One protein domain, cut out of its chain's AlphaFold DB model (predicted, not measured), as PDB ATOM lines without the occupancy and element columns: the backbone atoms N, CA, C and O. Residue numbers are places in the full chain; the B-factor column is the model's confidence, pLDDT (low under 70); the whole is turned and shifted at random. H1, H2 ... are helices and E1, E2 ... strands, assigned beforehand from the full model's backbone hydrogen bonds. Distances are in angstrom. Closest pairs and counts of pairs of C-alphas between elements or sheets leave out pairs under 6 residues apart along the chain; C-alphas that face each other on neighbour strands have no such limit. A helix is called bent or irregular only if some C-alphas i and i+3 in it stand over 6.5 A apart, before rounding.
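AT A GLANCE: This is residues 2 to 83 of the 91 residues of an uncharacterized protein of Ananas comosus (UniProt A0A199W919). A small body and a long helical arm make an open V: the body is a two-strand ribbon, E1 beside E2, with H1 at the end where the strands begin and H2 leaving the other end, and the arm is H3 with the short H4 at its tip. The arm sticks out from residue 60 on, reached through a long link, and the whole is loosely put together. The printed part has 82 residues, with four named helices and two named strands in the order H1 E1 H2 E2 H3 H4; the sheet, E1 then E2, is parallel, and the class is mixed, helices and strands. It is only just extended, close to loose, with a radius of gyration of the C-alphas of 17.8 A, and flat, spanning 47 by 41 by 19 A.

HOW THE PARTS SIT: Begin with the sheet, where E1, residues 16 to 21, and E2, residues 41 to 46, are parallel neighbours at 25 degrees. Look for N 18 and O 42, 2.8 A apart, and N 44 and O 18, also 2.8 A, both within hydrogen-bond range. With H2, residues 22 to 31, between them in the chain, they form a strand-helix-strand unit, two parallel neighbour strands joined through a helix, with a right-handed crossover. The closest C-alphas of H2 and E2 are those of Asp 22 and Tyr 45, 5.5 A apart. At the other end of the strands find H1, residues 2 to 10; its closest C-alpha to E1 is that of Ser 9, 6.2 A from that of Val 16. H1 and H2 are apart. H3, residues 58 to 74, is near H2, with 5 pairs of C-alphas within 10 A, but apart from E1. H3 and H4, residues 77 to 82, meet only through their link. Every O i to N i+4 pair is within hydrogen-bond range in H1, H3 and H4, but in H2 1 of 6 is, beside 4 of 7 O i to N i+3 pairs.

IN THESE COORDINATES: Find C-alpha 16 at (-57.381, 34.001, 27.601); from there E1 runs 16.4 A to C-alpha 21. E2 is 16.7 A long, H2 15.4 A and H1 12.1 A. H2 is neither bent nor irregular, but only just: C-alphas 27 and 30 are 6.4 A apart. Find C-alpha 58 at (-50.284, 15.241, 41.081), where H3 begins its 24.1 A; H4 ends at C-alpha 82, (-33.294, 5.083, 15.088).

THE WHOLE: The two C-alphas farthest apart are those of Glu 51 and Ala 83, 50.6 A. Residues 60 to 83 stand free; the other 58 residues span 41 by 21 by 16 A. The printed part has no cut, and the link from E2 to H3, 11 residues, is long. Mean pLDDT of the printed part is 70.5, and it is under 70 at residues 23 to 39, 53 to 55, 57 to 62 and 75 to 83.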
ATOM      1  N   LEU A   2     -50.523  25.982  28.601       73.69
ATOM      2  CA  LEU A   2     -49.923  27.341  28.614       73.69
ATOM      3  C   LEU A   2     -49.335  27.822  27.268       73.69
ATOM      4  O   LEU A   2     -49.460  28.987  26.920       73.69
ATOM      5  N   LYS A   3     -48.719  26.935  26.480       74.44
ATOM      6  CA  LYS A   3     -48.173  27.300  25.157       74.44
ATOM      7  C   LYS A   3     -49.279  27.636  24.146       74.44
ATOM      8  O   LYS A   3     -49.149  28.548  23.342       74.44
ATOM      9  N   LEU A   4     -50.394  26.906  24.212       80.50
ATOM     10  CA  LEU A   4     -51.532  27.102  23.314       80.50
ATOM     11  C   LEU A   4     -52.228  28.439  23.579       80.50
ATOM     12  O   LEU A   4     -52.521  29.178  22.649       80.50
ATOM     13  N   SER A   5     -52.461  28.779  24.844       76.12
ATOM     14  CA  SER A   5     -53.046  30.075  25.204       76.12
ATOM     15  C   SER A   5     -52.169  31.257  24.827       76.12
ATOM     16  O   SER A   5     -52.689  32.321  24.519       76.12
ATOM     17  N   GLU A   6     -50.849  31.085  24.898       76.12
ATOM     18  CA  GLU A   6     -49.892  32.106  24.498       76.12
ATOM     19  C   GLU A   6     -50.057  32.388  23.002       76.12
ATOM     20  O   GLU A   6     -50.252  33.536  22.620       76.12
ATOM     21  N   LEU A   7     -50.133  31.344  22.170       80.94
ATOM     22  CA  LEU A   7     -50.413  31.486  20.738       80.94
ATOM     23  C   LEU A   7     -51.783  32.124  20.469       80.94
ATOM     24  O   LEU A   7     -51.878  33.065  19.685       80.94
ATOM     25  N   LEU A   8     -52.838  31.671  21.147       82.00
ATOM     26  CA  LEU A   8     -54.182  32.235  20.980       82.00
ATOM     27  C   LEU A   8     -54.243  33.715  21.381       82.00
ATOM     28  O   LEU A   8     -54.941  34.502  20.744       82.00
ATOM     29  N   SER A   9     -53.499  34.110  22.413       82.75
ATOM     30  CA  SER A   9     -53.524  35.478  22.922       82.75
ATOM     31  C   SER A   9     -52.609  36.437  22.158       82.75
ATOM     32  O   SER A   9     -53.012  37.564  21.857       82.75
ATOM     33  N   ILE A  10     -51.399  35.987  21.811       77.06
ATOM     34  CA  ILE A  10     -50.401  36.788  21.090       77.06
ATOM     35  C   ILE A  10     -50.728  36.838  19.595       77.06
ATOM     36  O   ILE A  10     -50.827  37.929  19.043       77.06
ATOM     37  N   ALA A  11     -50.936  35.688  18.944       77.25
ATOM     38  CA  ALA A  11     -51.184  35.631  17.502       77.25
ATOM     39  C   ALA A  11     -52.666  35.825  17.150       77.25
ATOM     40  O   ALA A  11     -52.986  36.459  16.151       77.25
ATOM     41  N   GLY A  12     -53.573  35.301  17.979       76.88
ATOM     42  CA  GLY A  12     -55.019  35.388  17.743       76.88
ATOM     43  C   GLY A  12     -55.689  36.634  18.325       76.88
ATOM     44  O   GLY A  12     -56.874  36.849  18.093       76.88
ATOM     45  N   GLY A  13     -54.969  37.444  19.111       81.94
ATOM     46  CA  GLY A  13     -55.521  38.636  19.762       81.94
ATOM     47  C   GLY A  13     -56.569  38.351  20.846       81.94
ATOM     48  O   GLY A  13     -57.217  39.280  21.326       81.94
ATOM     49  N   LEU A  14     -56.735  37.089  21.246       84.12
ATOM     50  CA  LEU A  14     -57.780  36.664  22.171       84.12
ATOM     51  C   LEU A  14     -57.402  36.954  23.629       84.12
ATOM     52  O   LEU A  14     -56.250  36.823  24.054       84.12
ATOM     53  N   HIS A  15     -58.409  37.288  24.432       86.06
ATOM     54  CA  HIS A  15     -58.271  37.300  25.883       86.06
ATOM     55  C   HIS A  15     -58.413  35.875  26.407       86.06
ATOM     56  O   HIS A  15     -59.459  35.251  26.231       86.06
ATOM     57  N   VAL A  16     -57.374  35.366  27.066       82.31
ATOM     58  CA  VAL A  16     -57.381  34.001  27.601       82.31
ATOM     59  C   VAL A  16     -57.285  34.056  29.118       82.31
ATOM     60  O   VAL A  16     -56.353  34.630  29.685       82.31
ATOM     61  N   ALA A  17     -58.271  33.455  29.781       84.00
ATOM     62  CA  ALA A  17     -58.291  33.299  31.225       84.00
ATOM     63  C   ALA A  17     -57.963  31.849  31.592       84.00
ATOM     64  O   ALA A  17     -58.683  30.921  31.230       84.00
ATOM     65  N   PHE A  18     -56.884  31.666  32.340       79.00
ATOM     66  CA  PHE A  18     -56.568  30.412  32.996       79.00
ATOM     67  C   PHE A  18     -57.312  30.318  34.305       79.00
ATOM     68  O   PHE A  18     -57.089  31.128  35.199       79.00
ATOM     69  N   VAL A  19     -58.145  29.296  34.428       81.06
ATOM     70  CA  VAL A  19     -58.749  28.913  35.696       81.06
ATOM     71  C   VAL A  19     -58.044  27.647  36.160       81.06
ATOM     72  O   VAL A  19     -58.016  26.650  35.439       81.06
ATOM     73  N   SER A  20     -57.403  27.704  37.322       76.38
ATOM     74  CA  SER A  20     -56.748  26.545  37.928       76.38
ATOM     75  C   SER A  20     -57.238  26.335  39.345       76.38
ATOM     76  O   SER A  20     -57.755  27.259  39.965       76.38
ATOM     77  N   SER A  21     -57.056  25.128  39.864       77.75
ATOM     78  CA  SER A  21     -57.294  24.898  41.277       77.75
ATOM     79  C   SER A  21     -56.240  25.578  42.146       77.75
ATOM     80  O   SER A  21     -55.072  25.671  41.749       77.75
ATOM     81  N   ASP A  22     -56.627  25.979  43.355       73.12
ATOM     82  CA  ASP A  22     -55.703  26.507  44.369       73.12
ATOM     83  C   ASP A  22     -54.539  25.536  44.643       73.12
ATOM     84  O   ASP A  22     -53.376  25.941  44.754       73.12
ATOM     85  N   TYR A  23     -54.822  24.230  44.640       69.19
ATOM     86  CA  TYR A  23     -53.822  23.187  44.860       69.19
ATOM     87  C   TYR A  23     -52.723  23.151  43.785       69.19
ATOM     88  O   TYR A  23     -51.535  23.068  44.106       69.19
ATOM     89  N   ASN A  24     -53.088  23.263  42.501       63.78
ATOM     90  CA  ASN A  24     -52.122  23.222  41.396       63.78
ATOM     91  C   ASN A  24     -51.105  24.371  41.453       63.78
ATOM     92  O   ASN A  24     -50.054  24.316  40.808       63.78
ATOM     93  N   ASN A  25     -51.410  25.418  42.219       57.91
ATOM     94  CA  ASN A  25     -50.593  26.609  42.306       57.91
ATOM     95  C   ASN A  25     -49.489  26.515  43.365       57.91
ATOM     96  O   ASN A  25     -48.446  27.126  43.163       57.91
ATOM     97  N   ARG A  26     -49.625  25.700  44.426       55.81
ATOM     98  CA  ARG A  26     -48.531  25.512  45.410       55.81
ATOM     99  C   ARG A  26     -47.241  24.990  44.765       55.81
ATOM    100  O   ARG A  26     -46.156  25.356  45.194       55.81
ATOM    101  N   SER A  27     -47.357  24.199  43.696       55.50
ATOM    102  CA  SER A  27     -46.214  23.700  42.916       55.50
ATOM    103  C   SER A  27     -45.757  24.669  41.809       55.50
ATOM    104  O   SER A  27     -44.571  24.721  41.494       55.50
ATOM    105  N   ARG A  28     -46.661  25.478  41.232       54.03
ATOM    106  CA  ARG A  28     -46.341  26.418  40.136       54.03
ATOM    107  C   ARG A  28     -45.884  27.810  40.597       54.03
ATOM    108  O   ARG A  28     -45.139  28.459  39.867       54.03
ATOM    109  N   LEU A  29     -46.281  28.267  41.787       50.09
ATOM    110  CA  LEU A  29     -45.942  29.592  42.334       50.09
ATOM    111  C   LEU A  29     -44.481  29.744  42.749       50.09
ATOM    112  O   LEU A  29     -44.004  30.872  42.756       50.09
ATOM    113  N   ALA A  30     -43.757  28.654  43.021       50.31
ATOM    114  CA  ALA A  30     -42.323  28.736  43.310       50.31
ATOM    115  C   ALA A  30     -41.527  29.390  42.160       50.31
ATOM    116  O   ALA A  30     -40.474  29.965  42.401       50.31
ATOM    117  N   ASN A  31     -42.063  29.364  40.930       51.62
ATOM    118  CA  ASN A  31     -41.454  29.974  39.744       51.62
ATOM    119  C   ASN A  31     -42.325  31.052  39.067       51.62
ATOM    120  O   ASN A  31     -41.920  31.590  38.038       51.62
ATOM    121  N   GLY A  32     -43.502  31.369  39.629       52.47
ATOM    122  CA  GLY A  32     -44.487  32.300  39.063       52.47
ATOM    123  C   GLY A  32     -45.007  31.910  37.664       52.47
ATOM    124  O   GLY A  32     -44.355  31.197  36.896       52.47
ATOM    125  N   PRO A  33     -46.200  32.366  37.249       55.94
ATOM    126  CA  PRO A  33     -46.565  32.257  35.846       55.94
ATOM    127  C   PRO A  33     -45.627  33.172  35.047       55.94
ATOM    128  O   PRO A  33     -45.752  34.391  35.120       55.94
ATOM    129  N   ARG A  34     -44.732  32.591  34.232       59.56
ATOM    130  CA  ARG A  34     -43.854  33.286  33.255       59.56
ATOM    131  C   ARG A  34     -44.573  34.301  32.343       59.56
ATOM    132  O   ARG A  34     -43.930  35.040  31.613       59.56
ATOM    133  N   LEU A  35     -45.903  34.304  32.367       59.66
ATOM    134  CA  LEU A  35     -46.804  35.070  31.517       59.66
ATOM    135  C   LEU A  35     -47.461  36.259  32.248       59.66
ATOM    136  O   LEU A  35     -48.348  36.896  31.687       59.66
ATOM    137  N   SER A  36     -47.043  36.574  33.480       58.22
ATOM    138  CA  SER A  36     -47.583  37.673  34.303       58.22
ATOM    139  C   SER A  36     -47.430  39.077  33.692       58.22
ATOM    140  O   SER A  36     -48.044  40.019  34.185       58.22
ATOM    141  N   GLY A  37     -46.669  39.227  32.600       59.66
ATOM    142  CA  GLY A  37     -46.485  40.492  31.877       59.66
ATOM    143  C   GLY A  37     -47.445  40.741  30.705       59.66
ATOM    144  O   GLY A  37     -47.352  41.782  30.058       59.66
ATOM    145  N   HIS A  38     -48.354  39.817  30.379       66.19
ATOM    146  CA  HIS A  38     -49.272  39.981  29.245       66.19
ATOM    147  C   HIS A  38     -50.677  40.373  29.697       66.19
ATOM    148  O   HIS A  38     -51.411  39.564  30.251       66.19
ATOM    149  N   SER A  39     -51.099  41.602  29.372       69.25
ATOM    150  CA  SER A  39     -52.409  42.167  29.757       69.25
ATOM    151  C   SER A  39     -53.623  41.367  29.259       69.25
ATOM    152  O   SER A  39     -54.727  41.487  29.799       69.25
ATOM    153  N   ARG A  40     -53.431  40.534  28.230       76.12
ATOM    154  CA  ARG A  40     -54.462  39.668  27.641       76.12
ATOM    155  C   ARG A  40     -54.548  38.280  28.276       76.12
ATOM    156  O   ARG A  40     -55.534  37.582  28.042       76.12
ATOM    157  N   LEU A  41     -53.571  37.909  29.104       76.75
ATOM    158  CA  LEU A  41     -53.555  36.659  29.848       76.75
ATOM    159  C   LEU A  41     -53.929  36.930  31.302       76.75
ATOM    160  O   LEU A  41     -53.308  37.741  31.984       76.75
ATOM    161  N   ARG A  42     -54.965  36.246  31.787       78.38
ATOM    162  CA  ARG A  42     -55.401  36.353  33.184       78.38
ATOM    163  C   ARG A  42     -55.330  34.997  33.851       78.38
ATOM    164  O   ARG A  42     -55.696  33.996  33.245       78.38
ATOM    165  N   PHE A  43     -54.917  34.978  35.109       77.44
ATOM    166  CA  PHE A  43     -54.933  33.782  35.940       77.44
ATOM    167  C   PHE A  43     -55.967  33.969  37.046       77.44
ATOM    168  O   PHE A  43     -56.042  35.027  37.668       77.44
ATOM    169  N   ARG A  44     -56.797  32.951  37.244       79.50
ATOM    170  CA  ARG A  44     -57.807  32.862  38.293       79.50
ATOM    171  C   ARG A  44     -57.686  31.510  38.968       79.50
ATOM    172  O   ARG A  44     -57.368  30.509  38.320       79.50
ATOM    173  N   TYR A  45     -57.983  31.505  40.255       80.12
ATOM    174  CA  TYR A  45     -57.927  30.311  41.072       80.12
ATOM    175  C   TYR A  45     -59.305  30.005  41.632       80.12
ATOM    176  O   TYR A  45     -60.081  30.924  41.906       80.12
ATOM    177  N   ILE A  46     -59.621  28.718  41.700       84.75
ATOM    178  CA  ILE A  46     -60.869  28.208  42.257       84.75
ATOM    179  C   ILE A  46     -60.574  27.051  43.220       84.75
ATOM    180  O   ILE A  46     -59.604  26.316  43.000       84.75
ATOM    181  N   PRO A  47     -61.425  26.828  44.233       81.00
ATOM    182  CA  PRO A  47     -61.337  25.634  45.060       81.00
ATOM    183  C   PRO A  47     -61.489  24.374  44.198       81.00
ATOM    184  O   PRO A  47     -62.337  24.328  43.305       81.00
ATOM    185  N   ASP A  48     -60.687  23.339  44.459       79.38
ATOM    186  CA  ASP A  48     -60.815  22.043  43.774       79.38
ATOM    187  C   ASP A  48     -61.921  21.151  44.355       79.38
ATOM    188  O   ASP A  48     -62.184  20.080  43.815       79.38
ATOM    189  N   GLY A  49     -62.578  21.591  45.433       80.44
ATOM    190  CA  GLY A  49     -63.620  20.829  46.120       80.44
ATOM    191  C   GLY A  49     -63.085  19.657  46.948       80.44
ATOM    192  O   GLY A  49     -63.882  18.858  47.434       80.44
ATOM    193  N   PHE A  50     -61.764  19.542  47.120       76.44
ATOM    194  CA  PHE A  50     -61.150  18.526  47.968       76.44
ATOM    195  C   PHE A  50     -60.779  19.107  49.333       76.44
ATOM    196  O   PHE A  50     -60.265  20.218  49.430       76.44
ATOM    197  N   GLU A  51     -60.983  18.314  50.384       77.56
ATOM    198  CA  GLU A  51     -60.498  18.621  51.733       77.56
ATOM    199  C   GLU A  51     -58.976  18.849  51.714       77.56
ATOM    200  O   GLU A  51     -58.238  18.148  51.010       77.56
ATOM    201  N   ASP A  52     -58.488  19.821  52.486       70.19
ATOM    202  CA  ASP A  52     -57.068  20.205  52.510       70.19
ATOM    203  C   ASP A  52     -56.135  19.037  52.875       70.19
ATOM    204  O   ASP A  52     -55.045  18.925  52.312       70.19
ATOM    205  N   ASP A  53     -56.607  18.103  53.703       67.75
ATOM    206  CA  ASP A  53     -55.821  16.972  54.209       67.75
ATOM    207  C   ASP A  53     -55.682  15.800  53.227       67.75
ATOM    208  O   ASP A  53     -54.924  14.858  53.478       67.75
ATOM    209  N   ARG A  54     -56.372  15.823  52.077       65.38
ATOM    210  CA  ARG A  54     -56.198  14.761  51.080       65.38
ATOM    211  C   ARG A  54     -54.956  15.025  50.226       65.38
ATOM    212  O   ARG A  54     -54.897  16.047  49.533       65.38
ATOM    213  N   PRO A  55     -53.976  14.100  50.185       64.06
ATOM    214  CA  PRO A  55     -52.845  14.230  49.280       64.06
ATOM    215  C   PRO A  55     -53.347  14.084  47.842       64.06
ATOM    216  O   PRO A  55     -53.824  13.018  47.448       64.06
ATOM    217  N   ARG A  56     -53.240  15.144  47.035       70.12
ATOM    218  CA  ARG A  56     -53.570  15.045  45.608       70.12
ATOM    219  C   ARG A  56     -52.497  14.214  44.900       70.12
ATOM    220  O   ARG A  56     -51.306  14.269  45.215       70.12
ATOM    221  N   SER A  57     -52.927  13.439  43.912       66.94
ATOM    222  CA  SER A  57     -52.086  12.509  43.154       66.94
ATOM    223  C   SER A  57     -51.063  13.186  42.239       66.94
ATOM    224  O   SER A  57     -50.154  12.510  41.769       66.94
ATOM    225  N   THR A  58     -51.154  14.501  42.010       63.78
ATOM    226  CA  THR A  58     -50.284  15.241  41.081       63.78
ATOM    227  C   THR A  58     -48.801  15.098  41.425       63.78
ATOM    228  O   THR A  58     -47.983  14.931  40.526       63.78
ATOM    229  N   LEU A  59     -48.451  15.084  42.718       63.69
ATOM    230  CA  LEU A  59     -47.076  14.830  43.171       63.69
ATOM    231  C   LEU A  59     -46.595  13.421  42.797       63.69
ATOM    232  O   LEU A  59     -45.464  13.265  42.351       63.69
ATOM    233  N   ARG A  60     -47.465  12.407  42.905       66.69
ATOM    234  CA  ARG A  60     -47.138  11.023  42.516       66.69
ATOM    235  C   ARG A  60     -47.022  10.873  41.001       66.69
ATOM    236  O   ARG A  60     -46.199  10.101  40.532       66.69
ATOM    237  N   PHE A  61     -47.838  11.608  40.244       66.81
ATOM    238  CA  PHE A  61     -47.787  11.596  38.784       66.81
ATOM    239  C   PHE A  61     -46.498  12.241  38.259       66.81
ATOM    240  O   PHE A  61     -45.844  11.653  37.410       66.81
ATOM    241  N   MET A  62     -46.076  13.379  38.823       68.12
ATOM    242  CA  MET A  62     -44.794  14.008  38.467       68.12
ATOM    243  C   MET A  62     -43.594  13.116  38.823       68.12
ATOM    244  O   MET A  62     -42.681  12.982  38.018       68.12
ATOM    245  N   GLN A  63     -43.621  12.451  39.986       71.94
ATOM    246  CA  GLN A  63     -42.601  11.457  40.353       71.94
ATOM    247  C   GLN A  63     -42.578  10.273  39.379       71.94
ATOM    248  O   GLN A  63     -41.509   9.805  39.000       71.94
ATOM    249  N   LEU A  64     -43.748   9.790  38.954       79.19
ATOM    250  CA  LEU A  64     -43.840   8.722  37.963       79.19
ATOM    251  C   LEU A  64     -43.273   9.164  36.608       79.19
ATOM    252  O   LEU A  64     -42.510   8.409  36.020       79.19
ATOM    253  N   GLU A  65     -43.606  10.364  36.128       76.75
ATOM    254  CA  GLU A  65     -43.055  10.918  34.883       76.75
ATOM    255  C   GLU A  65     -41.530  11.053  34.943       76.75
ATOM    256  O   GLU A  65     -40.847  10.656  34.002       76.75
ATOM    257  N   GLU A  66     -40.988  11.559  36.051       80.25
ATOM    258  CA  GLU A  66     -39.543  11.685  36.256       80.25
ATOM    259  C   GLU A  66     -38.848  10.317  36.230       80.25
ATOM    260  O   GLU A  66     -37.873  10.128  35.502       80.25
ATOM    261  N   LEU A  67     -39.395   9.329  36.941       83.88
ATOM    262  CA  LEU A  67     -38.883   7.957  36.917       83.88
ATOM    263  C   LEU A  67     -38.962   7.337  35.518       83.88
ATOM    264  O   LEU A  67     -38.050   6.622  35.108       83.88
ATOM    265  N   LEU A  68     -40.026   7.622  34.770       82.75
ATOM    266  CA  LEU A  68     -40.222   7.109  33.419       82.75
ATOM    267  C   LEU A  68     -39.228   7.746  32.438       82.75
ATOM    268  O   LEU A  68     -38.666   7.043  31.604       82.75
ATOM    269  N   LEU A  69     -38.936   9.041  32.577       83.19
ATOM    270  CA  LEU A  69     -37.896   9.730  31.804       83.19
ATOM    271  C   LEU A  69     -36.493   9.194  32.114       83.19
ATOM    272  O   LEU A  69     -35.725   8.943  31.186       83.19
ATOM    273  N   ILE A  70     -36.179   8.966  33.393       84.31
ATOM    274  CA  ILE A  70     -34.909   8.365  33.825       84.31
ATOM    275  C   ILE A  70     -34.762   6.954  33.250       84.31
ATOM    276  O   ILE A  70     -33.717   6.604  32.703       84.31
ATOM    277  N   GLU A  71     -35.812   6.138  33.331       80.88
ATOM    278  CA  GLU A  71     -35.791   4.766  32.824       80.88
ATOM    279  C   GLU A  71     -35.692   4.723  31.290       80.88
ATOM    280  O   GLU A  71     -34.991   3.874  30.735       80.88
ATOM    281  N   LEU A  72     -36.329   5.668  30.589       74.94
ATOM    282  CA  LEU A  72     -36.192   5.830  29.141       74.94
ATOM    283  C   LEU A  72     -34.779   6.270  28.735       74.94
ATOM    284  O   LEU A  72     -34.251   5.738  27.758       74.94
ATOM    285  N   GLN A  73     -34.148   7.184  29.481       73.69
ATOM    286  CA  GLN A  73     -32.740   7.551  29.271       73.69
ATOM    287  C   GLN A  73     -31.805   6.368  29.524       73.69
ATOM    288  O   GLN A  73     -30.859   6.150  28.772       73.69
ATOM    289  N   ARG A  74     -32.082   5.581  30.566       72.94
ATOM    290  CA  ARG A  74     -31.265   4.429  30.950       72.94
ATOM    291  C   ARG A  74     -31.318   3.295  29.926       72.94
ATOM    292  O   ARG A  74     -30.342   2.563  29.790       72.94
ATOM    293  N   LYS A  75     -32.445   3.116  29.232       66.44
ATOM    294  CA  LYS A  75     -32.643   1.992  28.304       66.44
ATOM    295  C   LYS A  75     -32.240   2.262  26.850       66.44
ATOM    296  O   LYS A  75     -32.358   1.336  26.054       66.44
ATOM    297  N   ASP A  76     -31.797   3.473  26.497       62.81
ATOM    298  CA  ASP A  76     -31.440   3.893  25.125       62.81
ATOM    299  C   ASP A  76     -32.344   3.279  24.028       62.81
ATOM    300  O   ASP A  76     -31.911   2.764  22.994       62.81
ATOM    301  N   ILE A  77     -33.655   3.261  24.296       58.62
ATOM    302  CA  ILE A  77     -34.638   2.591  23.429       58.62
ATOM    303  C   ILE A  77     -34.790   3.382  22.126       58.62
ATOM    304  O   ILE A  77     -35.020   2.806  21.066       58.62
ATOM    305  N   PHE A  78     -34.600   4.703  22.181       54.34
ATOM    306  CA  PHE A  78     -34.649   5.566  21.005       54.34
ATOM    307  C   PHE A  78     -33.391   5.460  20.132       54.34
ATOM    308  O   PHE A  78     -33.530   5.511  18.910       54.34
ATOM    309  N   GLY A  79     -32.202   5.223  20.702       52.66
ATOM    310  CA  GLY A  79     -30.990   4.949  19.923       52.66
ATOM    311  C   GLY A  79     -31.105   3.664  19.097       52.66
ATOM    312  O   GLY A  79     -30.703   3.632  17.935       52.66
ATOM    313  N   ARG A  80     -31.755   2.631  19.649       50.47
ATOM    314  CA  ARG A  80     -31.953   1.332  18.979       50.47
ATOM    315  C   ARG A  80     -33.087   1.296  17.951       50.47
ATOM    316  O   ARG A  80     -33.065   0.443  17.077       50.47
ATOM    317  N   VAL A  81     -34.072   2.190  18.044       53.44
ATOM    318  CA  VAL A  81     -35.142   2.304  17.031       53.44
ATOM    319  C   VAL A  81     -34.723   3.227  15.877       53.44
ATOM    320  O   VAL A  81     -35.158   3.022  14.747       53.44
ATOM    321  N   ALA A  82     -33.852   4.213  16.128       52.16
ATOM    322  CA  ALA A  82     -33.294   5.083  15.088       52.16
ATOM    323  C   ALA A  82     -32.127   4.437  14.316       52.16
ATOM    324  O   ALA A  82     -31.958   4.702  13.125       52.16
ATOM    325  N   ALA A  83     -31.342   3.570  14.961       53.19
ATOM    326  CA  ALA A  83     -30.369   2.719  14.290       53.19
ATOM    327  C   ALA A  83     -31.088   1.478  13.748       53.19
ATOM    328  O   ALA A  83     -31.211   0.472  14.439       53.19
TER     329      ALA A  83